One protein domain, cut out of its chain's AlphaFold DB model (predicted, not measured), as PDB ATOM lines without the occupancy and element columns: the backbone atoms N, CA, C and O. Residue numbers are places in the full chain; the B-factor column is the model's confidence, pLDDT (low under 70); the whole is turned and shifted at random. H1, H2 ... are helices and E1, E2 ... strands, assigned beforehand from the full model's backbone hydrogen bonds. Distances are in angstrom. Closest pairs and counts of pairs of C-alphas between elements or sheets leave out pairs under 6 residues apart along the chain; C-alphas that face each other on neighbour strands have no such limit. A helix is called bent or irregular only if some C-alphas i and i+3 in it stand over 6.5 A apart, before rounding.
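AT A GLANCE: This is residues 43 to 144 of the 146 residues of the protein "Pilus assembly protein PilV" of Nitrosomonadales bacterium (UniProt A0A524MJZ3). A long helix, H1, runs along one face of a three-stranded antiparallel sheet, over E2 and E3, and the shorter helix H3 packs side by side with it, running the opposite way. The small irregular helix H2 turns off the last part of H1 and grazes the sheet, and two long loops, residues 73 to 84 and 97 to 111, lead into and out of H3. The 102 printed residues have three named helices and then three named strands, in the order H1 H2 H3 E1 E2 E3; the sheet's order is E1, E2, E3, and the class is mixed, helices and strands. The whole is compact, with a radius of gyration of the C-alphas of 12.8 A, and elongated, spanning 41 by 25 by 22 A.

HOW THE PARTS SIT: H1, residues 43 to 64, is on the sheet of E1, residues 112 to 115, E2, residues 120 to 127, and E3, residues 136 to 143, at a height over the sheet of 8.7 A. H1 lies over E2 and E3 and runs along the strands, but only just, at 28 degrees to E2 on the local plane. Its closest C-alphas to E2 are those of Ala 55 and Val 123, 6.2 A apart. H2, residues 66 to 72, touches H1 only at the corner, and only just, with 3 pairs of C-alphas within 8 A, the closest those of Ile 62 and Leu 69 at 6.1 A. H2 only grazes the sheet, with its residues 69 to 72. H3, residues 85 to 96, touches residues 54 to 61 of H1 at a shallow tilt of 10 degrees, opposite ways; the closest C-alphas are those of Ile 58 and Trp 90, 7.1 A apart. H1 and H3 on one face of the sheet make two layers, helices over a sheet. H2 is irregular, C-alphas 67 and 70 being 8.4 A apart. In H1 and H3 every O i to N i+4 pair is within hydrogen-bond range; in H2 0 of 3 are, beside 2 of 4 O i to N i+3 pairs. The strands form a meander, each the antiparallel neighbour of the one before. In the hairpin E1 and E2, N 112 and O 124 are within hydrogen-bond range at 2.8 A; in the hairpin E2 and E3, N 123 and O 140 are at 2.8 A.

IN THESE COORDINATES: H1 begins at C-alpha 43, (-34.476, 27.098, 52.028), and is 31.7 A long. H2 is 9.7 A and H3 16.3 A long, and C-alpha 85 of H3 is at (-38.929, 14.027, 25.268). E1 is 10.1 A, E2 23.3 A and E3 24.0 A long, and E3 ends at C-alpha 143, (-55.964, 26.149, 30.905).

THE WHOLE: The two C-alphas farthest apart, those of Ala 67 and Asn 131, are 41.8 A apart. The printed part has no cut. The links H2 to H3 and H3 to E1 are long. The mean pLDDT of the printed part is 95.2, and no printed residue is under 70.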
ATOM      1  N   SER A  43     -34.614  28.291  52.877       93.88
ATOM      2  CA  SER A  43     -34.476  27.098  52.028       93.88
ATOM      3  C   SER A  43     -35.834  26.598  51.525       93.88
ATOM      4  O   SER A  43     -36.015  26.383  50.331       93.88
ATOM      5  N   GLU A  44     -36.830  26.509  52.408       92.69
ATOM      6  CA  GLU A  44     -38.202  26.142  52.035       92.69
ATOM      7  C   GLU A  44     -38.832  27.128  51.041       92.69
ATOM      8  O   GLU A  44     -39.518  26.721  50.103       92.69
ATOM      9  N   SER A  45     -38.594  28.430  51.220       95.25
ATOM     10  CA  SER A  45     -39.084  29.463  50.298       95.25
ATOM     11  C   SER A  45     -38.406  29.366  48.930       95.25
ATOM     12  O   SER A  45     -39.063  29.530  47.898       95.25
ATOM     13  N   LYS A  46     -37.110  29.035  48.914       95.94
ATOM     14  CA  LYS A  46     -36.362  28.765  47.687       95.94
ATOM     15  C   LYS A  46     -36.942  27.566  46.938       95.94
ATOM     16  O   LYS A  46     -37.278  27.723  45.773       95.94
ATOM     17  N   TYR A  47     -37.151  26.424  47.597       96.88
ATOM     18  CA  TYR A  47     -37.709  25.240  46.930       96.88
ATOM     19  C   TYR A  47     -39.099  25.494  46.334       96.88
ATOM     20  O   TYR A  47     -39.374  25.053  45.223       96.88
ATOM     21  N   ARG A  48     -39.961  26.265  47.015       96.31
ATOM     22  CA  ARG A  48     -41.263  26.671  46.450       96.31
ATOM     23  C   ARG A  48     -41.117  27.570  45.225       96.31
ATOM     24  O   ARG A  48     -41.882  27.424  44.277       96.31
ATOM     25  N   SER A  49     -40.155  28.489  45.248       97.44
ATOM     26  CA  SER A  49     -39.885  29.393  44.124       97.44
ATOM     27  C   SER A  49     -39.344  28.628  42.916       97.44
ATOM     28  O   SER A  49     -39.843  28.800  41.806       97.44
ATOM     29  N   ASP A  50     -38.387  27.726  43.147       97.75
ATOM     30  CA  ASP A  50     -37.803  26.862  42.120       97.75
ATOM     31  C   ASP A  50     -38.879  25.938  41.517       97.75
ATOM     32  O   ASP A  50     -39.011  25.857  40.295       97.75
ATOM     33  N   ALA A  51     -39.730  25.324  42.351       98.19
ATOM     34  CA  ALA A  51     -40.846  24.491  41.896       98.19
ATOM     35  C   ALA A  51     -41.866  25.277  41.055       98.19
ATOM     36  O   ALA A  51     -42.334  24.781  40.030       98.19
ATOM     37  N   GLY A  52     -42.189  26.512  41.454       97.94
ATOM     38  CA  GLY A  52     -43.064  27.394  40.683       97.94
ATOM     39  C   GLY A  52     -42.463  27.773  39.329       97.94
ATOM     40  O   GLY A  52     -43.165  27.767  38.317       97.94
ATOM     41  N   PHE A  53     -41.161  28.057  39.270       97.88
ATOM     42  CA  PHE A  53     -40.471  28.323  38.007       97.88
ATOM     43  C   PHE A  53     -40.481  27.096  37.086       97.88
ATOM     44  O   PHE A  53     -40.859  27.204  35.918       97.88
ATOM     45  N   LEU A  54     -40.136  25.919  37.616       98.25
ATOM     46  CA  LEU A  54     -40.143  24.653  36.880       98.25
ATOM     47  C   LEU A  54     -41.538  24.297  36.348       98.25
ATOM     48  O   LEU A  54     -41.651  23.844  35.209       98.25
ATOM     49  N   ALA A  55     -42.592  24.531  37.136       98.25
ATOM     50  CA  ALA A  55     -43.977  24.334  36.711       98.25
ATOM     51  C   ALA A  55     -44.364  25.279  35.564       98.25
ATOM     52  O   ALA A  55     -44.891  24.843  34.543       98.25
ATOM     53  N   ASN A  56     -44.063  26.573  35.699       97.31
ATOM     54  CA  ASN A  56     -44.368  27.556  34.659       97.31
ATOM     55  C   ASN A  56     -43.598  27.284  33.363       97.31
ATOM     56  O   ASN A  56     -44.139  27.476  32.277       97.31
ATOM     57  N   ARG A  57     -42.359  26.795  33.460       96.69
ATOM     58  CA  ARG A  57     -41.564  26.429  32.289       96.69
ATOM     59  C   ARG A  57     -42.205  25.297  31.486       96.69
ATOM     60  O   ARG A  57     -42.377  25.463  30.281       96.69
ATOM     61  N   ILE A  58     -42.582  24.183  32.127       97.44
ATOM     62  CA  ILE A  58     -43.215  23.064  31.407       97.44
ATOM     63  C   ILE A  58     -44.600  23.454  30.879       97.44
ATOM     64  O   ILE A  58     -44.943  23.103  29.756       97.44
ATOM     65  N   ILE A  59     -45.361  24.275  31.613       97.06
ATOM     66  CA  ILE A  59     -46.621  24.851  31.115       97.06
ATOM     67  C   ILE A  59     -46.373  25.693  29.857       97.06
ATOM     68  O   ILE A  59     -47.118  25.570  28.888       97.06
ATOM     69  N   GLY A  60     -45.320  26.513  29.834       96.50
ATOM     70  CA  GLY A  60     -44.929  27.287  28.653       96.50
ATOM     71  C   GLY A  60     -44.573  26.409  27.449       96.50
ATOM     72  O   GLY A  60     -44.960  26.726  26.326       96.50
ATOM     73  N   GLN A  61     -43.904  25.276  27.676       96.12
ATOM     74  CA  GLN A  61     -43.622  24.292  26.623       96.12
ATOM     75  C   GLN A  61     -44.907  23.630  26.103       96.12
ATOM     76  O   GLN A  61     -45.091  23.527  24.894       96.12
ATOM     77  N   ILE A  62     -45.836  23.273  26.996       95.81
ATOM     78  CA  ILE A  62     -47.149  22.729  26.618       95.81
ATOM     79  C   ILE A  62     -47.950  23.746  25.796       95.81
ATOM     80  O   ILE A  62     -48.601  23.374  24.825       95.81
ATOM     81  N   TRP A  63     -47.895  25.034  26.146       94.69
ATOM     82  CA  TRP A  63     -48.519  26.097  25.353       94.69
ATOM     83  C   TRP A  63     -47.927  26.200  23.945       94.69
ATOM     84  O   TRP A  63     -48.676  26.384  22.983       94.69
ATOM     85  N   ALA A  64     -46.603  26.081  23.819       94.81
ATOM     86  CA  ALA A  64     -45.917  26.135  22.533       94.81
ATOM     87  C   ALA A  64     -46.284  24.945  21.629       94.81
ATOM     88  O   ALA A  64     -46.454  25.130  20.426       94.81
ATOM     89  N   ASP A  65     -46.476  23.757  22.210       94.19
ATOM     90  CA  ASP A  65     -46.888  22.540  21.501       94.19
ATOM     91  C   ASP A  65     -48.298  22.066  21.910       94.19
ATOM     92  O   ASP A  65     -48.563  20.894  22.197       94.19
ATOM     93  N   ARG A  66     -49.248  23.010  21.926       91.25
ATOM     94  CA  ARG A  66     -50.637  22.759  22.354       91.25
ATOM     95  C   ARG A  66     -51.360  21.684  21.537       91.25
ATOM     96  O   ARG A  66     -52.312  21.084  22.029       91.25
ATOM     97  N   ALA A  67     -50.925  21.435  20.300       91.94
ATOM     98  CA  ALA A  67     -51.493  20.397  19.441       91.94
ATOM     99  C   ALA A  67     -51.198  18.980  19.964       91.94
ATOM    100  O   ALA A  67     -52.006  18.076  19.762       91.94
ATOM    101  N   ASN A  68     -50.084  18.795  20.681       92.69
ATOM    102  CA  ASN A  68     -49.647  17.509  21.226       92.69
ATOM    103  C   ASN A  68     -49.773  17.448  22.755       92.69
ATOM    104  O   ASN A  68     -49.035  16.714  23.414       92.69
ATOM    105  N   LEU A  69     -50.727  18.178  23.336       92.75
ATOM    106  CA  LEU A  69     -50.941  18.298  24.783       92.75
ATOM    107  C   LEU A  69     -51.007  16.940  25.514       92.75
ATOM    108  O   LEU A  69     -50.410  16.781  26.576       92.75
ATOM    109  N   ALA A  70     -51.640  15.928  24.909       93.69
ATOM    110  CA  ALA A  70     -51.698  14.559  25.438       93.69
ATOM    111  C   ALA A  70     -50.318  13.904  25.633       93.69
ATOM    112  O   ALA A  70     -50.154  13.079  26.528       93.69
ATOM    113  N   SER A  71     -49.321  14.280  24.826       95.19
ATOM    114  CA  SER A  71     -47.972  13.707  24.885       95.19
ATOM    115  C   SER A  71     -47.170  14.170  26.105       95.19
ATOM    116  O   SER A  71     -46.223  13.494  26.498       95.19
ATOM    117  N   PHE A  72     -47.551  15.290  26.728       96.56
ATOM    118  CA  PHE A  72     -46.884  15.814  27.921       96.56
ATOM    119  C   PHE A  72     -47.348  15.139  29.215       96.56
ATOM    120  O   PHE A  72     -46.644  15.216  30.221       96.56
ATOM    121  N   ALA A  73     -48.519  14.492  29.199       96.50
ATOM    122  CA  ALA A  73     -49.105  13.864  30.374       96.50
ATOM    123  C   ALA A  73     -48.242  12.702  30.888       96.50
ATOM    124  O   ALA A  73     -47.784  11.851  30.122       96.50
ATOM    125  N   CYS A  74     -48.051  12.652  32.203       97.00
ATOM    126  CA  CYS A  74     -47.258  11.634  32.877       97.00
ATOM    127  C   CYS A  74     -47.663  11.520  34.346       97.00
ATOM    128  O   CYS A  74     -47.879  12.515  35.036       97.00
ATOM    129  N   ASN A  75     -47.772  10.288  34.834       96.12
ATOM    130  CA  ASN A  75     -48.050  10.005  36.236       96.12
ATOM    131  C   ASN A  75     -47.569   8.582  36.575       96.12
ATOM    132  O   ASN A  75     -48.308   7.628  36.322       96.12
ATOM    133  N   PRO A  76     -46.351   8.410  37.115       96.00
ATOM    134  CA  PRO A  76     -45.358   9.439  37.441       96.00
ATOM    135  C   PRO A  76     -44.575   9.955  36.219       96.00
ATOM    136  O   PRO A  76     -44.412   9.255  35.219       96.00
ATOM    137  N   CYS A  77     -44.038  11.169  36.317       96.94
ATOM    138  CA  CYS A  77     -43.062  11.713  35.373       96.94
ATOM    139  C   CYS A  77     -41.645  11.352  35.839       96.94
ATOM    140  O   CYS A  77     -41.215  11.768  36.916       96.94
ATOM    141  N   THR A  78     -40.911  10.588  35.037       97.31
ATOM    142  CA  THR A  78     -39.546  10.127  35.346       97.31
ATOM    143  C   THR A  78     -38.603  10.431  34.185       97.31
ATOM    144  O   THR A  78     -39.049  10.771  33.088       97.31
ATOM    145  N   THR A  79     -37.293  10.305  34.396       95.94
ATOM    146  CA  THR A  79     -36.289  10.613  33.356       95.94
ATOM    147  C   THR A  79     -36.375   9.686  32.138       95.94
ATOM    148  O   THR A  79     -36.002  10.064  31.028       95.94
ATOM    149  N   THR A  80     -36.912   8.478  32.324       93.06
ATOM    150  CA  THR A  80     -36.999   7.424  31.298       93.06
ATOM    151  C   THR A  80     -38.421   6.914  31.050       93.06
ATOM    152  O   THR A  80     -38.616   6.055  30.192       93.06
ATOM    153  N   GLY A  81     -39.415   7.415  31.786       88.81
ATOM    154  CA  GLY A  81     -40.779   6.888  31.767       88.81
ATOM    155  C   GLY A  81     -41.721   7.590  30.796       88.81
ATOM    156  O   GLY A  81     -41.341   8.024  29.709       88.81
ATOM    157  N   THR A  82     -42.994   7.647  31.192       89.19
ATOM    158  CA  THR A  82     -44.086   8.193  30.379       89.19
ATOM    159  C   THR A  82     -43.972   9.704  30.187       89.19
ATOM    160  O   THR A  82     -43.431  10.403  31.042       89.19
ATOM    161  N   GLY A  83     -44.535  10.201  29.087       93.12
ATOM    162  CA  GLY A  83     -44.397  11.584  28.639       93.12
ATOM    163  C   GLY A  83     -43.423  11.707  27.466       93.12
ATOM    164  O   GLY A  83     -42.638  10.800  27.171       93.12
ATOM    165  N   ASN A  84     -43.497  12.827  26.756       96.12
ATOM    166  CA  ASN A  84     -42.649  13.110  25.606       96.12
ATOM    167  C   ASN A  84     -41.197  13.430  26.020       96.12
ATOM    168  O   ASN A  84     -40.817  13.371  27.191       96.12
ATOM    169  N   VAL A  85     -40.349  13.722  25.030       96.19
ATOM    170  CA  VAL A  85     -38.929  14.027  25.268       96.19
ATOM    171  C   VAL A  85     -38.729  15.261  26.150       96.19
ATOM    172  O   VAL A  85     -37.843  15.242  27.003       96.19
ATOM    173  N   ASP A  86     -39.580  16.277  26.014       96.00
ATOM    174  CA  ASP A  86     -39.502  17.509  26.799       96.00
ATOM    175  C   ASP A  86     -39.882  17.268  28.260       96.00
ATOM    176  O   ASP A  86     -39.173  17.708  29.163       96.00
ATOM    177  N   THR A  87     -40.935  16.487  28.508       97.06
ATOM    178  CA  THR A  87     -41.342  16.061  29.850       97.06
ATOM    179  C   THR A  87     -40.239  15.262  30.548       97.06
ATOM    180  O   THR A  87     -39.972  15.480  31.730       97.06
ATOM    181  N   ARG A  88     -39.552  14.360  29.834       97.38
ATOM    182  CA  ARG A  88     -38.430  13.589  30.401       97.38
ATOM    183  C   ARG A  88     -37.202  14.460  30.674       97.38
ATOM    184  O   ARG A  88     -36.546  14.295  31.705       97.38
ATOM    185  N   ALA A  89     -36.906  15.413  29.790       96.81
ATOM    186  CA  ALA A  89     -35.845  16.395  30.007       96.81
ATOM    187  C   ALA A  89     -36.151  17.288  31.222       96.81
ATOM    188  O   ALA A  89     -35.280  17.514  32.060       96.81
ATOM    189  N   TRP A  90     -37.404  17.717  31.369       97.31
ATOM    190  CA  TRP A  90     -37.889  18.454  32.534       97.31
ATOM    191  C   TRP A  90     -37.788  17.632  33.826       97.31
ATOM    192  O   TRP A  90     -37.265  18.125  34.823       97.31
ATOM    193  N   ALA A  91     -38.187  16.355  33.814       97.50
ATOM    194  CA  ALA A  91     -38.013  15.465  34.963       97.50
ATOM    195  C   ALA A  91     -36.528  15.294  35.344       97.50
ATOM    196  O   ALA A  91     -36.187  15.292  36.526       97.50
ATOM    197  N   THR A  92     -35.633  15.223  34.353       97.44
ATOM    198  CA  THR A  92     -34.175  15.161  34.568       97.44
ATOM    199  C   THR A  92     -33.642  16.441  35.218       97.44
ATOM    200  O   THR A  92     -32.827  16.381  36.143       97.44
ATOM    201  N   GLU A  93     -34.133  17.604  34.787       96.94
ATOM    202  CA  GLU A  93     -33.775  18.899  35.368       96.94
ATOM    203  C   GLU A  93     -34.230  19.034  36.825       96.94
ATOM    204  O   GLU A  93     -33.478  19.544  37.653       96.94
ATOM    205  N   ILE A  94     -35.416  18.529  37.168       97.62
ATOM    206  CA  ILE A  94     -35.890  18.508  38.559       97.62
ATOM    207  C   ILE A  94     -34.980  17.642  39.441       97.62
ATOM    208  O   ILE A  94     -34.767  17.978  40.604       97.62
ATOM    209  N   GLN A  95     -34.433  16.545  38.910       96.44
ATOM    210  CA  GLN A  95     -33.591  15.622  39.680       96.44
ATOM    211  C   GLN A  95     -32.141  16.088  39.830       96.44
ATOM    212  O   GLN A  95     -31.531  15.857  40.868       96.44
ATOM    213  N   SER A  96     -31.567  16.701  38.791       94.31
ATOM    214  CA  SER A  96     -30.116  16.957  38.723       94.31
ATOM    215  C   SER A  96     -29.724  18.270  38.037       94.31
ATOM    216  O   SER A  96     -28.545  18.520  37.787       94.31
ATOM    217  N   GLY A  97     -30.697  19.123  37.719       92.88
ATOM    218  CA  GLY A  97     -30.469  20.425  37.101       92.88
ATOM    219  C   GLY A  97     -30.118  21.531  38.099       92.88
ATOM    220  O   GLY A  97     -30.019  21.331  39.310       92.88
ATOM    221  N   ALA A  98     -29.978  22.755  37.583       91.19
ATOM    222  CA  ALA A  98     -29.639  23.932  38.389       91.19
ATOM    223  C   ALA A  98     -30.713  24.295  39.436       91.19
ATOM    224  O   ALA A  98     -30.400  24.903  40.459       91.19
ATOM    225  N   LEU A  99     -31.968  23.916  39.177       93.56
ATOM    226  CA  LEU A  99     -33.120  24.121  40.058       93.56
ATOM    227  C   LEU A  99     -33.609  22.798  40.660       93.56
ATOM    228  O   LEU A  99     -34.808  22.619  40.863       93.56
ATOM    229  N   GLN A 100     -32.689  21.858  40.907       94.50
ATOM    230  CA  GLN A 100     -33.035  20.551  41.459       94.50
ATOM    231  C   GLN A 100     -33.896  20.670  42.724       94.50
ATOM    232  O   GLN A 100     -33.629  21.482  43.619       94.50
ATOM    233  N   LEU A 101     -34.917  19.825  42.811       97.19
ATOM    234  CA  LEU A 101     -35.759  19.711  43.989       97.19
ATOM    235  C   LEU A 101     -35.274  18.536  44.849       97.19
ATOM    236  O   LEU A 101     -35.085  17.429  44.338       97.19
ATOM    237  N   PRO A 102     -35.053  18.738  46.160       96.75
ATOM    238  CA  PRO A 102     -34.449  17.718  47.004       96.75
ATOM    239  C   PRO A 102     -35.365  16.498  47.142       96.75
ATOM    240  O   PRO A 102     -36.583  16.621  47.267       96.75
ATOM    241  N   GLY A 103     -34.769  15.307  47.131       95.56
ATOM    242  CA  GLY A 103     -35.488  14.046  47.309       95.56
ATOM    243  C   GLY A 103     -36.268  13.562  46.083       95.56
ATOM    244  O   GLY A 103     -36.914  12.521  46.184       95.56
ATOM    245  N   VAL A 104     -36.220  14.262  44.944       97.00
ATOM    246  CA  VAL A 104     -36.831  13.784  43.695       97.00
ATOM    247  C   VAL A 104     -35.905  12.783  43.016       97.00
ATOM    248  O   VAL A 104     -34.744  13.076  42.748       97.00
ATOM    249  N   THR A 105     -36.425  11.593  42.735       96.06
ATOM    250  CA  THR A 105     -35.750  10.525  41.985       96.06
ATOM    251  C   THR A 105     -36.781   9.790  41.134       96.06
ATOM    252  O   THR A 105     -37.981   9.919  41.365       96.06
ATOM    253  N   ASP A 106     -36.348   8.932  40.213       96.06
ATOM    254  CA  ASP A 106     -37.285   8.078  39.468       96.06
ATOM    255  C   ASP A 106     -38.061   7.087  40.360       96.06
ATOM    256  O   ASP A 106     -39.097   6.573  39.939       96.06
ATOM    257  N   ALA A 107     -37.617   6.852  41.602       95.06
ATOM    258  CA  ALA A 107     -38.268   5.962  42.565       95.06
ATOM    259  C   ALA A 107     -39.119   6.687  43.627       95.06
ATOM    260  O   ALA A 107     -39.982   6.057  44.236       95.06
ATOM    261  N   ALA A 108     -38.916   7.989  43.850       95.19
ATOM    262  CA  ALA A 108     -39.587   8.733  44.913       95.19
ATOM    263  C   ALA A 108     -39.815  10.205  44.559       95.19
ATOM    264  O   ALA A 108     -38.973  10.843  43.930       95.19
ATOM    265  N   ASN A 109     -40.923  10.760  45.063       96.31
ATOM    266  CA  ASN A 109     -41.292  12.170  44.907       96.31
ATOM    267  C   ASN A 109     -41.368  12.616  43.435       96.31
ATOM    268  O   ASN A 109     -41.032  13.755  43.115       96.31
ATOM    269  N   GLN A 110     -41.795  11.723  42.539       97.31
ATOM    270  CA  GLN A 110     -41.886  12.019  41.115       97.31
ATOM    271  C   GLN A 110     -42.921  13.121  40.855       97.31
ATOM    272  O   GLN A 110     -44.011  13.078  41.433       97.31
ATOM    273  N   PRO A 111     -42.632  14.081  39.964       97.81
ATOM    274  CA  PRO A 111     -43.639  15.019  39.507       97.81
ATOM    275  C   PRO A 111     -44.757  14.317  38.726       97.81
ATOM    276  O   PRO A 111     -44.613  13.186  38.259       97.81
ATOM    277  N   ILE A 112     -45.880  15.015  38.579       97.88
ATOM    278  CA  ILE A 112     -47.077  14.539  37.887       97.88
ATOM    279  C   ILE A 112     -47.585  15.644  36.959       97.88
ATOM    280  O   ILE A 112     -47.680  16.805  37.360       97.88
ATOM    281  N   ILE A 113     -47.951  15.271  35.734       97.81
ATOM    282  CA  ILE A 113     -48.681  16.117  34.790       97.81
ATOM    283  C   ILE A 113     -49.948  15.373  34.384       97.81
ATOM    284  O   ILE A 113     -49.891  14.362  33.682       97.81
ATOM    285  N   THR A 114     -51.104  15.876  34.806       96.94
ATOM    286  CA  THR A 114     -52.408  15.332  34.417       96.94
ATOM    287  C   THR A 114     -53.186  16.321  33.572       96.94
ATOM    288  O   THR A 114     -53.040  17.540  33.682       96.94
ATOM    289  N   LEU A 115     -54.032  15.769  32.708       94.50
ATOM    290  CA  LEU A 115     -54.931  16.526  31.856       94.50
ATOM    291  C   LEU A 115     -56.352  16.362  32.385       94.50
ATOM    292  O   LEU A 115     -56.833  15.243  32.556       94.50
ATOM    293  N   GLY A 116     -56.998  17.482  32.681       88.94
ATOM    294  CA  GLY A 116     -58.394  17.560  33.076       88.94
ATOM    295  C   GLY A 116     -59.309  17.898  31.899       88.94
ATOM    296  O   GLY A 116     -58.893  17.981  30.742       88.94
ATOM    297  N   ALA A 117     -60.584  18.134  32.205       87.00
ATOM    298  CA  ALA A 117     -61.548  18.614  31.220       87.00
ATOM    299  C   ALA A 117     -61.157  20.001  30.672       87.00
ATOM    300  O   ALA A 117     -60.476  20.775  31.343       87.00
ATOM    301  N   SER A 118     -61.643  20.339  29.473       86.56
ATOM    302  CA  SER A 118     -61.458  21.664  28.852       86.56
ATOM    303  C   SER A 118     -59.987  22.092  28.721       86.56
ATOM    304  O   SER A 118     -59.644  23.228  29.038       86.56
ATOM    305  N   ASN A 119     -59.111  21.170  28.302       87.56
ATOM    306  CA  ASN A 119     -57.665  21.397  28.163       87.56
ATOM    307  C   ASN A 119     -56.997  21.954  29.434       87.56
ATOM    308  O   ASN A 119     -56.021  22.708  29.367       87.56
ATOM    309  N   GLN A 120     -57.528  21.597  30.604       94.38
ATOM    310  CA  GLN A 120     -56.884  21.893  31.873       94.38
ATOM    311  C   GLN A 120     -55.634  21.019  32.014       94.38
ATOM    312  O   GLN A 120     -55.702  19.802  31.878       94.38
ATOM    313  N   VAL A 121     -54.506  21.630  32.343       96.50
ATOM    314  CA  VAL A 121     -53.248  20.958  32.663       96.50
ATOM    315  C   VAL A 121     -52.963  21.196  34.135       96.50
ATOM    316  O   VAL A 121     -52.931  22.341  34.587       96.50
ATOM    317  N   GLN A 122     -52.749  20.122  34.882       97.56
ATOM    318  CA  GLN A 122     -52.333  20.178  36.275       97.56
ATOM    319  C   GLN A 122     -50.901  19.667  36.369       97.56
ATOM    320  O   GLN A 122     -50.624  18.522  36.021       97.56
ATOM    321  N   VAL A 123     -49.997  20.525  36.832       98.12
ATOM    322  CA  VAL A 123     -48.591  20.195  37.062       98.12
ATOM    323  C   VAL A 123     -48.359  20.178  38.562       98.12
ATOM    324  O   VAL A 123     -48.485  21.206  39.231       98.12
ATOM    325  N   GLN A 124     -48.027  19.010  39.094       98.31
ATOM    326  CA  GLN A 124     -47.750  18.813  40.507       98.31
ATOM    327  C   GLN A 124     -46.295  18.393  40.696       98.31
ATOM    328  O   GLN A 124     -45.849  17.380  40.164       98.31
ATOM    329  N   LEU A 125     -45.556  19.179  41.472       98.25
ATOM    330  CA  LEU A 125     -44.184  18.883  41.862       98.25
ATOM    331  C   LEU A 125     -44.155  18.475  43.326       98.25
ATOM    332  O   LEU A 125     -44.941  18.970  44.137       98.25
ATOM    333  N   PHE A 126     -43.202  17.616  43.658       97.81
ATOM    334  CA  PHE A 126     -42.959  17.149  45.010       97.81
ATOM    335  C   PHE A 126     -41.489  17.324  45.361       97.81
ATOM    336  O   PHE A 126     -40.634  17.319  44.482       97.81
ATOM    337  N   TRP A 127     -41.197  17.497  46.645       97.25
ATOM    338  CA  TRP A 127     -39.831  17.491  47.162       97.25
ATOM    339  C   TRP A 127     -39.827  17.132  48.640       97.25
ATOM    340  O   TRP A 127     -40.823  17.288  49.347       97.25
ATOM    341  N   GLN A 128     -38.685  16.677  49.126       96.06
ATOM    342  CA  GLN A 128     -38.444  16.430  50.535       96.06
ATOM    343  C   GLN A 128     -37.055  16.954  50.884       96.06
ATOM    344  O   GLN A 128     -36.045  16.433  50.416       96.06
ATOM    345  N   ALA A 129     -37.006  18.014  51.696       92.94
ATOM    346  CA  ALA A 129     -35.741  18.552  52.178       92.94
ATOM    347  C   ALA A 129     -34.989  17.495  53.017       92.94
ATOM    348  O   ALA A 129     -35.638  16.680  53.678       92.94
ATOM    349  N   PRO A 130     -33.642  17.508  53.057       89.06
ATOM    350  CA  PRO A 130     -32.857  16.466  53.730       89.06
ATOM    351  C   PRO A 130     -33.182  16.268  55.219       89.06
ATOM    352  O   PRO A 130     -33.029  15.175  55.751       89.06
ATOM    353  N   ASN A 131     -33.624  17.327  55.897       86.81
ATOM    354  CA  ASN A 131     -34.007  17.325  57.309       86.81
ATOM    355  C   ASN A 131     -35.527  17.227  57.534       86.81
ATOM    356  O   ASN A 131     -35.977  17.272  58.679       86.81
ATOM    357  N   ALA A 132     -36.324  17.117  56.469       88.81
ATOM    358  CA  ALA A 132     -37.771  17.007  56.560       88.81
ATOM    359  C   ALA A 132     -38.203  15.537  56.619       88.81
ATOM    360  O   ALA A 132     -37.804  14.712  55.801       88.81
ATOM    361  N   THR A 133     -39.094  15.218  57.557       87.31
ATOM    362  CA  THR A 133     -39.732  13.894  57.663       87.31
ATOM    363  C   THR A 133     -40.968  13.755  56.775       87.31
ATOM    364  O   THR A 133     -41.439  12.645  56.551       87.31
ATOM    365  N   ALA A 134     -41.493  14.874  56.268       90.19
ATOM    366  CA  ALA A 134     -42.677  14.925  55.425       90.19
ATOM    367  C   ALA A 134     -42.344  15.493  54.043       90.19
ATOM    368  O   ALA A 134     -41.629  16.492  53.921       90.19
ATOM    369  N   GLN A 135     -42.936  14.884  53.019       94.81
ATOM    370  CA  GLN A 135     -42.933  15.386  51.653       94.81
ATOM    371  C   GLN A 135     -43.703  16.714  51.562       94.81
ATOM    372  O   GLN A 135     -44.698  16.945  52.257       94.81
ATOM    373  N   ARG A 136     -43.241  17.597  50.682       97.00
ATOM    374  CA  ARG A 136     -43.897  18.841  50.280       97.00
ATOM    375  C   ARG A 136     -44.350  18.739  48.832       97.00
ATOM    376  O   ARG A 136     -43.783  17.974  48.057       97.00
ATOM    377  N   ASN A 137     -45.359  19.524  48.474       96.94
ATOM    378  CA  ASN A 137     -45.852  19.603  47.109       96.94
ATOM    379  C   ASN A 137     -46.143  21.045  46.675       96.94
ATOM    380  O   ASN A 137     -46.301  21.956  47.494       96.94
ATOM    381  N   HIS A 138     -46.201  21.239  45.361       97.69
ATOM    382  CA  HIS A 138     -46.630  22.470  44.713       97.69
ATOM    383  C   HIS A 138     -47.459  22.111  43.481       97.69
ATOM    384  O   HIS A 138     -46.989  21.373  42.620       97.69
ATOM    385  N   LEU A 139     -48.699  22.602  43.424       97.44
ATOM    386  CA  LEU A 139     -49.640  22.351  42.335       97.44
ATOM    387  C   LEU A 139     -49.887  23.649  41.569       97.44
ATOM    388  O   LEU A 139     -50.273  24.653  42.166       97.44
ATOM    389  N   VAL A 140     -49.723  23.591  40.252       97.69
ATOM    390  CA  VAL A 140     -50.082  24.664  39.325       97.69
ATOM    391  C   VAL A 140     -51.097  24.124  38.330       97.69
ATOM    392  O   VAL A 140     -50.934  23.032  37.791       97.69
ATOM    393  N   ILE A 141     -52.152  24.897  38.092       96.31
ATOM    394  CA  ILE A 141     -53.202  24.567  37.131       96.31
ATOM    395  C   ILE A 141     -53.201  25.638  36.046       96.31
ATOM    396  O   ILE A 141     -53.270  26.828  36.350       96.31
ATOM    397  N   ALA A 142     -53.153  25.210  34.790       95.44
ATOM    398  CA  ALA A 142     -53.270  26.070  33.621       95.44
ATOM    399  C   ALA A 142     -54.390  25.572  32.704       95.44
ATOM    400  O   ALA A 142     -54.692  24.383  32.668       95.44
ATOM    401  N   TYR A 143     -54.994  26.482  31.946       94.31
ATOM    402  CA  TYR A 143     -55.964  26.149  30.905       94.31
ATOM    403  C   TYR A 143     -55.354  26.488  29.557       94.31
ATOM    404  O   TYR A 143     -55.047  27.652  29.305       94.31
ATOM    405  N   ILE A 144     -55.157  25.478  28.714       90.25
ATOM    406  CA  ILE A 144     -54.545  25.647  27.398       90.25
ATOM    407  C   ILE A 144     -55.664  25.851  26.379       90.25
ATOM    408  O   ILE A 144     -56.239  24.898  25.848       90.25
TER     409      ILE A 144